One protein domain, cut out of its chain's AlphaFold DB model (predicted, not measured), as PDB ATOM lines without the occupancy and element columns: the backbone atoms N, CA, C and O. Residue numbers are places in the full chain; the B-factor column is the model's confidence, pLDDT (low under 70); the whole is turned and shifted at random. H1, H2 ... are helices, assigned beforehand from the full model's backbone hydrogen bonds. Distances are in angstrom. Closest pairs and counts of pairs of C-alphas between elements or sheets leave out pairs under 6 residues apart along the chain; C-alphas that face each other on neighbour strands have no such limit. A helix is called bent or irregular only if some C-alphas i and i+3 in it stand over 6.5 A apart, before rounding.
ATOM      1  N   VAL A  27      25.196 -22.455  31.346       86.19
ATOM      2  CA  VAL A  27      24.425 -21.451  32.105       86.19
ATOM      3  C   VAL A  27      25.323 -20.694  33.090       86.19
ATOM      4  O   VAL A  27      25.239 -19.471  33.174       86.19
ATOM      5  N   ALA A  28      26.218 -21.388  33.799       83.25
ATOM      6  CA  ALA A  28      27.176 -20.746  34.699       83.25
ATOM      7  C   ALA A  28      28.120 -19.783  33.954       83.25
ATOM      8  O   ALA A  28      28.372 -18.678  34.436       83.25
ATOM      9  N   ALA A  29      28.598 -20.165  32.766       84.31
ATOM     10  CA  ALA A  29      29.426 -19.309  31.921       84.31
ATOM     11  C   ALA A  29      28.663 -18.060  31.448       84.31
ATOM     12  O   ALA A  29      29.201 -16.958  31.517       84.31
ATOM     13  N   LEU A  30      27.395 -18.203  31.048       88.19
ATOM     14  CA  LEU A  30      26.541 -17.070  30.675       88.19
ATOM     15  C   LEU A  30      26.325 -16.096  31.841       88.19
ATOM     16  O   LEU A  30      26.424 -14.884  31.647       88.19
ATOM     17  N   LEU A  31      26.085 -16.605  33.055       82.88
ATOM     18  CA  LEU A  31      25.975 -15.779  34.264       82.88
ATOM     19  C   LEU A  31      27.276 -15.014  34.550       82.88
ATOM     20  O   LEU A  31      27.235 -13.839  34.920       82.88
ATOM     21  N   TRP A  32      28.427 -15.649  34.324       85.06
ATOM     22  CA  TRP A  32      29.738 -15.004  34.423       85.06
ATOM     23  C   TRP A  32      29.931 -13.902  33.380       85.06
ATOM     24  O   TRP A  32      30.345 -12.797  33.727       85.06
ATOM     25  N   CYS A  33      29.594 -14.167  32.114       84.25
ATOM     26  CA  CYS A  33      29.641 -13.167  31.048       84.25
ATOM     27  C   CYS A  33      28.716 -11.981  31.342       84.25
ATOM     28  O   CYS A  33      29.112 -10.839  31.130       84.25
ATOM     29  N   TYR A  34      27.520 -12.229  31.881       83.56
ATOM     30  CA  TYR A  34      26.589 -11.182  32.301       83.56
ATOM     31  C   TYR A  34      27.166 -10.314  33.430       83.56
ATOM     32  O   TYR A  34      27.137  -9.085  33.349       83.56
ATOM     33  N   ALA A  35      27.751 -10.936  34.458       77.81
ATOM     34  CA  ALA A  35      28.404 -10.213  35.549       77.81
ATOM     35  C   ALA A  35      29.613  -9.392  35.061       77.81
ATOM     36  O   ALA A  35      29.791  -8.248  35.480       77.81
ATOM     37  N   ALA A  36      30.414  -9.949  34.147       78.88
ATOM     38  CA  ALA A  36      31.517  -9.238  33.512       78.88
ATOM     39  C   ALA A  36      31.008  -8.052  32.684       78.88
ATOM     40  O   ALA A  36      31.524  -6.947  32.816       78.88
ATOM     41  N   TRP A  37      29.953  -8.235  31.888       80.81
ATOM     42  CA  TRP A  37      29.368  -7.156  31.094       80.81
ATOM     43  C   TRP A  37      28.913  -5.982  31.976       80.81
ATOM     44  O   TRP A  37      29.313  -4.853  31.713       80.81
ATOM     45  N   GLN A  38      28.223  -6.249  33.091       74.38
ATOM     46  CA  GLN A  38      27.830  -5.236  34.088       74.38
ATOM     47  C   GLN A  38      29.022  -4.495  34.739       74.38
ATOM     48  O   GLN A  38      28.864  -3.400  35.288       74.38
ATOM     49  N   MET A  39      30.223  -5.082  34.743       69.19
ATOM     50  CA  MET A  39      31.453  -4.408  35.191       69.19
ATOM     51  C   MET A  39      32.022  -3.466  34.123       69.19
ATOM     52  O   MET A  39      32.659  -2.473  34.478       69.19
ATOM     53  N   PHE A  40      31.804  -3.768  32.841       69.38
ATOM     54  CA  PHE A  40      32.326  -2.991  31.716       69.38
ATOM     55  C   PHE A  40      31.346  -1.940  31.184       69.38
ATOM     56  O   PHE A  40      31.792  -1.001  30.528       69.38
ATOM     57  N   ALA A  55      31.642   6.982  36.044       57.53
ATOM     58  CA  ALA A  55      32.572   6.199  35.224       57.53
ATOM     59  C   ALA A  55      32.651   4.709  35.622       57.53
ATOM     60  O   ALA A  55      32.566   4.346  36.802       57.53
ATOM     61  N   ALA A  56      32.897   3.850  34.622       55.25
ATOM     62  CA  ALA A  56      32.958   2.397  34.771       55.25
ATOM     63  C   ALA A  56      33.982   1.945  35.849       55.25
ATOM     64  O   ALA A  56      35.118   2.433  35.867       55.25
ATOM     65  N   PRO A  57      33.637   0.978  36.727       55.44
ATOM     66  CA  PRO A  57      34.456   0.595  37.886       55.44
ATOM     67  C   PRO A  57      35.877   0.134  37.553       55.44
ATOM     68  O   PRO A  57      36.793   0.348  38.346       55.44
ATOM     69  N   VAL A  58      36.085  -0.486  36.384       52.69
ATOM     70  CA  VAL A  58      37.395  -1.044  36.009       52.69
ATOM     71  C   VAL A  58      38.447   0.047  35.768       52.69
ATOM     72  O   VAL A  58      39.640  -0.195  35.950       52.69
ATOM     73  N   VAL A  59      38.005   1.262  35.423       52.72
ATOM     74  CA  VAL A  59      38.861   2.433  35.170       52.72
ATOM     75  C   VAL A  59      38.944   3.379  36.372       52.72
ATOM     76  O   VAL A  59      39.727   4.324  36.347       52.72
ATOM     77  N   GLN A  60      38.224   3.110  37.469       53.47
ATOM     78  CA  GLN A  60      38.219   3.989  38.650       53.47
ATOM     79  C   GLN A  60      39.539   4.008  39.442       53.47
ATOM     80  O   GLN A  60      39.700   4.794  40.379       53.47
ATOM     81  N   LYS A  61      40.539   3.206  39.061       44.12
ATOM     82  CA  LYS A  61      41.890   3.299  39.628       44.12
ATOM     83  C   LYS A  61      42.693   4.450  39.007       44.12
ATOM     84  O   LYS A  61      43.669   4.197  38.311       44.12
ATOM     85  N   ARG A  62      42.326   5.692  39.341       46.28
ATOM     86  CA  ARG A  62      43.208   6.850  39.634       46.28
ATOM     87  C   ARG A  62      42.505   8.153  39.260       46.28
ATOM     88  O   ARG A  62      42.331   8.438  38.088       46.28
ATOM     89  N   TYR A  63      42.182   8.941  40.287       46.84
ATOM     90  CA  TYR A  63      42.275  10.405  40.307       46.84
ATOM     91  C   TYR A  63      41.984  11.125  38.976       46.84
ATOM     92  O   TYR A  63      42.903  11.332  38.190       46.84
ATOM     93  N   GLY A  64      40.749  11.593  38.764       47.72
ATOM     94  CA  GLY A  64      40.544  12.660  37.775       47.72
ATOM     95  C   GLY A  64      39.158  12.832  37.164       47.72
ATOM     96  O   GLY A  64      38.958  13.839  36.502       47.72
ATOM     97  N   VAL A  65      38.213  11.905  37.353       51.50
ATOM     98  CA  VAL A  65      36.917  12.000  36.641       51.50
ATOM     99  C   VAL A  65      35.885  12.868  37.375       51.50
ATOM    100  O   VAL A  65      35.074  13.526  36.735       51.50
ATOM    101  N   TYR A  66      35.940  12.944  38.709       52.94
ATOM    102  CA  TYR A  66      35.067  13.839  39.473       52.94
ATOM    103  C   TYR A  66      35.730  15.210  39.627       52.94
ATOM    104  O   TYR A  66      36.715  15.352  40.353       52.94
ATOM    105  N   HIS A  67      35.195  16.220  38.942       51.09
ATOM    106  CA  HIS A  67      35.578  17.614  39.147       51.09
ATOM    107  C   HIS A  67      35.073  18.081  40.521       51.09
ATOM    108  O   HIS A  67      33.887  18.336  40.693       51.09
ATOM    109  N   GLY A  68      35.960  18.160  41.515       55.28
ATOM    110  CA  GLY A  68      35.611  18.638  42.854       55.28
ATOM    111  C   GLY A  68      36.774  18.541  43.836       55.28
ATOM    112  O   GLY A  68      37.680  17.718  43.678       55.28
ATOM    113  N   SER A  69      36.759  19.392  44.860       52.00
ATOM    114  CA  SER A  69      37.701  19.313  45.982       52.00
ATOM    115  C   SER A  69      37.591  17.938  46.663       52.00
ATOM    116  O   SER A  69      36.562  17.272  46.576       52.00
ATOM    117  N   GLY A  70      38.649  17.450  47.321       59.44
ATOM    118  CA  GLY A  70      38.744  16.044  47.755       59.44
ATOM    119  C   GLY A  70      37.565  15.492  48.583       59.44
ATOM    120  O   GLY A  70      37.360  14.279  48.599       59.44
ATOM    121  N   SER A  71      36.777  16.343  49.250       62.16
ATOM    122  CA  SER A  71      35.523  15.969  49.923       62.16
ATOM    123  C   SER A  71      34.346  15.763  48.963       62.16
ATOM    124  O   SER A  71      33.586  14.816  49.145       62.16
ATOM    125  N   GLU A  72      34.214  16.595  47.930       62.91
ATOM    126  CA  GLU A  72      33.164  16.496  46.905       62.91
ATOM    127  C   GLU A  72      33.385  15.259  46.035       62.91
ATOM    128  O   GLU A  72      32.475  14.456  45.870       62.91
ATOM    129  N   ALA A  73      34.627  15.014  45.603       62.56
ATOM    130  CA  ALA A  73      34.973  13.815  44.841       62.56
ATOM    131  C   ALA A  73      34.688  12.513  45.620       62.56
ATOM    132  O   ALA A  73      34.285  11.507  45.033       62.56
ATOM    133  N   ARG A  74      34.864  12.518  46.951       64.88
ATOM    134  CA  ARG A  74      34.488  11.381  47.813       64.88
ATOM    135  C   ARG A  74      32.975  11.220  47.930       64.88
ATOM    136  O   ARG A  74      32.504  10.087  47.941       64.88
ATOM    137  N   HIS A  75      32.231  12.320  48.027       66.62
ATOM    138  CA  HIS A  75      30.775  12.292  48.123       66.62
ATOM    139  C   HIS A  75      30.143  11.755  46.831       66.62
ATOM    140  O   HIS A  75      29.333  10.833  46.890       66.62
ATOM    141  N   SER A  76      30.600  12.227  45.670       64.88
ATOM    142  CA  SER A  76      30.148  11.747  44.359       64.88
ATOM    143  C   SER A  76      30.477  10.267  44.137       64.88
ATOM    144  O   SER A  76      29.630   9.506  43.677       64.88
ATOM    145  N   ALA A  77      31.673   9.819  44.536       65.06
ATOM    146  CA  ALA A  77      32.048   8.408  44.449       65.06
ATOM    147  C   ALA A  77      31.189   7.508  45.357       65.06
ATOM    148  O   ALA A  77      30.805   6.412  44.950       65.06
ATOM    149  N   ALA A  78      30.866   7.966  46.573       67.81
ATOM    150  CA  ALA A  78      29.979   7.242  47.482       67.81
ATOM    151  C   ALA A  78      28.537   7.179  46.949       67.81
ATOM    152  O   ALA A  78      27.892   6.140  47.074       67.81
ATOM    153  N   HIS A  79      28.061   8.251  46.310       69.81
ATOM    154  CA  HIS A  79      26.732   8.311  45.705       69.81
ATOM    155  C   HIS A  79      26.604   7.351  44.512       69.81
ATOM    156  O   HIS A  79      25.735   6.484  44.519       69.81
ATOM    157  N   CYS A  80      27.555   7.371  43.571       68.56
ATOM    158  CA  CYS A  80      27.597   6.415  42.457       68.56
ATOM    159  C   CYS A  80      27.725   4.951  42.918       68.56
ATOM    160  O   CYS A  80      27.249   4.038  42.247       68.56
ATOM    161  N   ALA A  81      28.390   4.696  44.052       66.81
ATOM    162  CA  ALA A  81      28.478   3.354  44.621       66.81
ATOM    163  C   ALA A  81      27.157   2.892  45.262       66.81
ATOM    164  O   ALA A  81      26.887   1.691  45.232       66.81
ATOM    165  N   ALA A  82      26.366   3.813  45.821       67.88
ATOM    166  CA  ALA A  82      25.076   3.537  46.453       67.88
ATOM    167  C   ALA A  82      23.940   3.360  45.431       67.88
ATOM    168  O   ALA A  82      23.119   2.465  45.604       67.88
ATOM    169  N   GLU A  83      23.940   4.150  44.354       67.06
ATOM    170  CA  GLU A  83      22.935   4.079  43.280       67.06
ATOM    171  C   GLU A  83      23.123   2.847  42.379       67.06
ATOM    172  O   GLU A  83      22.233   2.426  41.641       67.06
ATOM    173  N   ARG A  84      24.319   2.250  42.414       66.19
ATOM    174  CA  ARG A  84      24.647   1.094  41.589       66.19
ATOM    175  C   ARG A  84      23.888  -0.141  42.067       66.19
ATOM    176  O   ARG A  84      24.029  -0.580  43.206       66.19
ATOM    177  N   ASP A  85      23.187  -0.778  41.131       67.25
ATOM    178  CA  ASP A  85      22.488  -2.057  41.303       67.25
ATOM    179  C   ASP A  85      23.464  -3.246  41.498       67.25
ATOM    180  O   ASP A  85      23.516  -4.185  40.698       67.25
ATOM    181  N   TRP A  86      24.237  -3.253  42.589       68.62
ATOM    182  CA  TRP A  86      25.054  -4.388  43.049       68.62
ATOM    183  C   TRP A  86      24.299  -5.715  43.224       68.62
ATOM    184  O   TRP A  86      24.916  -6.761  42.983       68.62
ATOM    185  N   PRO A  87      23.000  -5.745  43.597       74.94
ATOM    186  CA  PRO A  87      22.307  -7.004  43.844       74.94
ATOM    187  C   PRO A  87      22.261  -7.924  42.623       74.94
ATOM    188  O   PRO A  87      22.394  -9.134  42.774       74.94
ATOM    189  N   ARG A  88      22.122  -7.377  41.408       73.12
ATOM    190  CA  ARG A  88      21.992  -8.177  40.177       73.12
ATOM    191  C   ARG A  88      23.265  -8.966  39.814       73.12
ATOM    192  O   ARG A  88      23.165 -10.186  39.672       73.12
ATOM    193  N   PRO A  89      24.458  -8.350  39.680       73.00
ATOM    194  CA  PRO A  89      25.683  -9.093  39.381       73.00
ATOM    195  C   PRO A  89      26.114 -10.008  40.537       73.00
ATOM    196  O   PRO A  89      26.611 -11.104  40.285       73.00
ATOM    197  N   VAL A  90      25.879  -9.615  41.797       80.31
ATOM    198  CA  VAL A  90      26.173 -10.472  42.960       80.31
ATOM    199  C   VAL A  90      25.266 -11.701  42.971       80.31
ATOM    200  O   VAL A  90      25.761 -12.814  43.130       80.31
ATOM    201  N   ALA A  91      23.963 -11.535  42.733       82.12
ATOM    202  CA  ALA A  91      23.034 -12.657  42.634       82.12
ATOM    203  C   ALA A  91      23.418 -13.612  41.495       82.12
ATOM    204  O   ALA A  91      23.397 -14.826  41.688       82.12
ATOM    205  N   ALA A  92      23.837 -13.083  40.339       80.25
ATOM    206  CA  ALA A  92      24.316 -13.901  39.226       80.25
ATOM    207  C   ALA A  92      25.552 -14.737  39.606       80.25
ATOM    208  O   ALA A  92      25.600 -15.924  39.292       80.25
ATOM    209  N   LEU A  93      26.518 -14.162  40.330       78.81
ATOM    210  CA  LEU A  93      27.718 -14.870  40.802       78.81
ATOM    211  C   LEU A  93      27.406 -15.914  41.885       78.81
ATOM    212  O   LEU A  93      27.927 -17.035  41.852       78.81
ATOM    213  N   VAL A  94      26.523 -15.569  42.825       86.44
ATOM    214  CA  VAL A  94      26.043 -16.492  43.862       86.44
ATOM    215  C   VAL A  94      25.318 -17.672  43.231       86.44
ATOM    216  O   VAL A  94      25.522 -18.793  43.679       86.44
ATOM    217  N   LEU A  95      24.534 -17.450  42.173       81.50
ATOM    218  CA  LEU A  95      23.860 -18.515  41.434       81.50
ATOM    219  C   LEU A  95      24.840 -19.314  40.558       81.50
ATOM    220  O   LEU A  95      24.735 -20.534  40.472       81.50
ATOM    221  N   ALA A  96      25.842 -18.670  39.956       81.06
ATOM    222  CA  ALA A  96      26.829 -19.345  39.113       81.06
ATOM    223  C   ALA A  96      27.676 -20.368  39.889       81.06
ATOM    224  O   ALA A  96      28.062 -21.392  39.330       81.06
ATOM    225  N   THR A  97      27.934 -20.128  41.177       84.88
ATOM    226  CA  THR A  97      28.768 -21.000  42.022       84.88
ATOM    227  C   THR A  97      28.175 -22.413  42.212       84.88
ATOM    228  O   THR A  97      28.847 -23.391  41.869       84.88
ATOM    229  N   PRO A  98      26.927 -22.593  42.693       82.62
ATOM    230  CA  PRO A  98      26.308 -23.911  42.786       82.62
ATOM    231  C   PRO A  98      26.115 -24.556  41.405       82.62
ATOM    232  O   PRO A  98      26.343 -25.755  41.273       82.62
ATOM    233  N   LEU A  99      25.788 -23.794  40.351       79.12
ATOM    234  CA  LEU A  99      25.688 -24.366  39.002       79.12
ATOM    235  C   LEU A  99      27.031 -24.906  38.489       79.12
ATOM    236  O   LEU A  99      27.073 -26.009  37.944       79.12
ATOM    237  N   ALA A 100      28.125 -24.170  38.692       79.62
ATOM    238  CA  ALA A 100      29.460 -24.597  38.283       79.62
ATOM    239  C   ALA A 100      29.932 -25.830  39.066       79.62
ATOM    240  O   ALA A 100      30.475 -26.761  38.475       79.62
ATOM    241  N   THR A 101      29.688 -25.870  40.381       85.56
ATOM    242  CA  THR A 101      30.054 -27.031  41.214       85.56
ATOM    243  C   THR A 101      29.284 -28.287  40.808       85.56
ATOM    244  O   THR A 101      29.901 -29.317  40.538       85.56
ATOM    245  N   VAL A 102      27.955 -28.208  40.678       85.38
ATOM    246  CA  VAL A 102      27.117 -29.346  40.268       85.38
ATOM    247  C   VAL A 102      27.447 -29.785  38.838       85.38
ATOM    248  O   VAL A 102      27.626 -30.977  38.588       85.38
ATOM    249  N   GLY A 103      27.590 -28.836  37.907       77.62
ATOM    250  CA  GLY A 103      27.963 -29.114  36.519       77.62
ATOM    251  C   GLY A 103      29.332 -29.789  36.395       77.62
ATOM    252  O   GLY A 103      29.467 -30.779  35.676       77.62
ATOM    253  N   GLY A 104      30.327 -29.315  37.152       79.19
ATOM    254  CA  GLY A 104      31.671 -29.894  37.191       79.19
ATOM    255  C   GLY A 104      31.692 -31.322  37.737       79.19
ATOM    256  O   GLY A 104      32.299 -32.202  37.127       79.19
ATOM    257  N   VAL A 105      30.975 -31.586  38.837       82.62
ATOM    258  CA  VAL A 105      30.860 -32.935  39.419       82.62
ATOM    259  C   VAL A 105      30.184 -33.904  38.444       82.62
ATOM    260  O   VAL A 105      30.680 -35.014  38.235       82.62
ATOM    261  N   LEU A 106      29.083 -33.492  37.808       76.44
ATOM    262  CA  LEU A 106      28.372 -34.310  36.819       76.44
ATOM    263  C   LEU A 106      29.252 -34.642  35.608       76.44
ATOM    264  O   LEU A 106      29.311 -35.800  35.191       76.44
ATOM    265  N   PHE A 107      29.972 -33.651  35.079       73.12
ATOM    266  CA  PHE A 107      30.876 -33.830  33.943       73.12
ATOM    267  C   PHE A 107      32.057 -34.755  34.278       73.12
ATOM    268  O   PHE A 107      32.358 -35.687  33.527       73.12
ATOM    269  N   ALA A 108      32.698 -34.559  35.434       80.25
ATOM    270  CA  ALA A 108      33.782 -35.423  35.897       80.25
ATOM    271  C   ALA A 108      33.306 -36.870  36.106       80.25
ATOM    272  O   ALA A 108      33.980 -37.816  35.699       80.25
ATOM    273  N   THR A 109      32.111 -37.060  36.672       77.62
ATOM    274  CA  THR A 109      31.538 -38.397  36.896       77.62
ATOM    275  C   THR A 109      31.200 -39.093  35.570       77.62
ATOM    276  O   THR A 109      31.512 -40.270  35.382       77.62
ATOM    277  N   GLY A 110      30.609 -38.378  34.607       73.69
ATOM    278  CA  GLY A 110      30.285 -38.928  33.282       73.69
ATOM    279  C   GLY A 110      31.525 -39.310  32.460       73.69
ATOM    280  O   GLY A 110      31.576 -40.375  31.842       73.69
ATOM    281  N   THR A 111      32.572 -38.484  32.499       72.00
ATOM    282  CA  THR A 111      33.824 -38.750  31.768       72.00
ATOM    283  C   THR A 111      34.627 -39.897  32.379       72.00
ATOM    284  O   THR A 111      35.091 -40.774  31.648       72.00
ATOM    285  N   THR A 112      34.754 -39.940  33.708       78.38
ATOM    286  CA  THR A 112      35.461 -41.025  34.410       78.38
ATOM    287  C   THR A 112      34.768 -42.371  34.231       78.38
ATOM    288  O   THR A 112      35.441 -43.346  33.906       78.38
ATOM    289  N   THR A 113      33.437 -42.437  34.340       73.75
ATOM    290  CA  THR A 113      32.682 -43.684  34.101       73.75
ATOM    291  C   THR A 113      32.847 -44.208  32.674       73.75
ATOM    292  O   THR A 113      33.010 -45.412  32.480       73.75
ATOM    293  N   THR A 114      32.885 -43.322  31.677       73.31
ATOM    294  CA  THR A 114      33.110 -43.708  30.274       73.31
ATOM    295  C   THR A 114      34.536 -44.230  30.049       73.31
ATOM    296  O   THR A 114      34.729 -45.255  29.399       73.31
ATOM    297  N   ARG A 115      35.545 -43.566  30.633       76.25
ATOM    298  CA  ARG A 115      36.963 -43.973  30.554       76.25
ATOM    299  C   ARG A 115      37.230 -45.314  31.244       76.25
ATOM    300  O   ARG A 115      37.957 -46.138  30.702       76.25
ATOM    301  N   LEU A 116      36.625 -45.542  32.409       80.50
ATOM    302  CA  LEU A 116      36.727 -46.804  33.150       80.50
ATOM    303  C   LEU A 116      36.178 -47.988  32.347       80.50
ATOM    304  O   LEU A 116      36.805 -49.042  32.331       80.50
ATOM    305  N   ARG A 117      35.055 -47.807  31.637       73.12
ATOM    306  CA  ARG A 117      34.489 -48.864  30.786       73.12
ATOM    307  C   ARG A 117      35.382 -49.211  29.602       73.12
ATOM    308  O   ARG A 117      35.590 -50.388  29.346       73.12
ATOM    309  N   LEU A 118      35.964 -48.208  28.940       76.38
ATOM    310  CA  LEU A 118      36.935 -48.448  27.866       76.38
ATOM    311  C   LEU A 118      38.145 -49.253  28.365       76.38
ATOM    312  O   LEU A 118      38.594 -50.167  27.684       76.38
ATOM    313  N   HIS A 119      38.636 -48.959  29.572       77.50
ATOM    314  CA  HIS A 119      39.741 -49.718  30.160       77.50
ATOM    315  C   HIS A 119      39.363 -51.147  30.569       77.50
ATOM    316  O   HIS A 119      40.190 -52.040  30.412       77.50
ATOM    317  N   GLN A 120      38.148 -51.391  31.068       78.31
ATOM    318  CA  GLN A 120      37.691 -52.761  31.335       78.31
ATOM    319  C   GLN A 120      37.585 -53.581  30.046       78.31
ATOM    320  O   GLN A 120      38.082 -54.702  30.004       78.31
ATOM    321  N   ASP A 121      37.022 -52.997  28.989       77.62
ATOM    322  CA  ASP A 121      36.916 -53.624  27.670       77.62
ATOM    323  C   ASP A 121      38.289 -54.009  27.089       77.62
ATOM    324  O   ASP A 121      38.444 -55.090  26.520       77.62
ATOM    325  N   ASP A 122      39.296 -53.141  27.232       79.38
ATOM    326  CA  ASP A 122      40.664 -53.423  26.776       79.38
ATOM    327  C   ASP A 122      41.334 -54.537  27.590       79.38
ATOM    328  O   ASP A 122      41.985 -55.410  27.013       79.38
ATOM    329  N   LEU A 123      41.140 -54.558  28.913       83.62
ATOM    330  CA  LEU A 123      41.658 -55.627  29.774       83.62
ATOM    331  C   LEU A 123      41.008 -56.981  29.463       83.62
ATOM    332  O   LEU A 123      41.694 -58.001  29.437       83.62
TER     333      LEU A 123
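This is residues 27 to 40 and 55 to 123 of the 129 residues of an uncharacterized protein of Streptomyces sp. F-3 (UniProt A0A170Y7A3). A long helix, H3, makes most of a thin rod, and the shorter H1 runs back alongside residues 89 to 100 of it at a slant; the far part of H3, residues 104 to 123, sticks out alone. Past the other end of H3 sits H2, joined to it by a tight link and touching no helix, and residues 55 to 69 form a long stretch with no named element at that same end of the rod. The printed part has 83 residues, with three named helices in the order H1, H2, H3 and no named strand, and its class is all helix. The whole is extended, with a radius of gyration of the C-alphas of 22.5 A, and the C-alphas span 77 by 22 by 16 A.

H3, the longest helix, covers residues 87 to 123, 37 residues, and measures 54.2 A from first to last C-alpha. Its C-alpha 87 is at (22.307, -7.004, 43.844) and its C-alpha 123 at (41.658, -55.627, 29.774). H3 is neither bent nor irregular, but only just: C-alphas 95 and 98 are 6.1 A apart. H1 covers residues 27 to 40, 20.1 A from first to last C-alpha, and begins with C-alpha 27 at (24.425, -21.451, 32.105). H2 covers residues 70 to 83, 20.3 A from first to last C-alpha.

H3 and H1 touch, with 22 pairs of C-alphas within 8 A. H3 touches H1 with residues 89 to 100 alone, and the closest C-alphas of the two helices are those of Ala 96 and Ala 28, 4.6 A apart. Their lines stand at a steep tilt of 37 degrees, only just past shallow, and they run opposite ways. H2 is apart from H3, though a tight link of 3 residues joins them, and H2 is also apart from H1. In H1 and H2 every O i to N i+4 pair is within hydrogen-bond range, and in H3 32 of 33 are.

The two C-alphas farthest apart are those of Ser 69 and Leu 123, 76.8 A. Residues 104 to 123, which belong to H3, stand free; without them the body of 63 residues spans 50 by 18 by 13 A. Residues 41 to 54 are cut out and not printed, and C-alphas 40 and 55 are 9.8 A apart across this cut, which lies in the link from H1 to H2. The mean pLDDT of the printed part is 71.5, and the model's confidence is low, under 70, at 34 residues, namely 39 to 40 and 55 to 86.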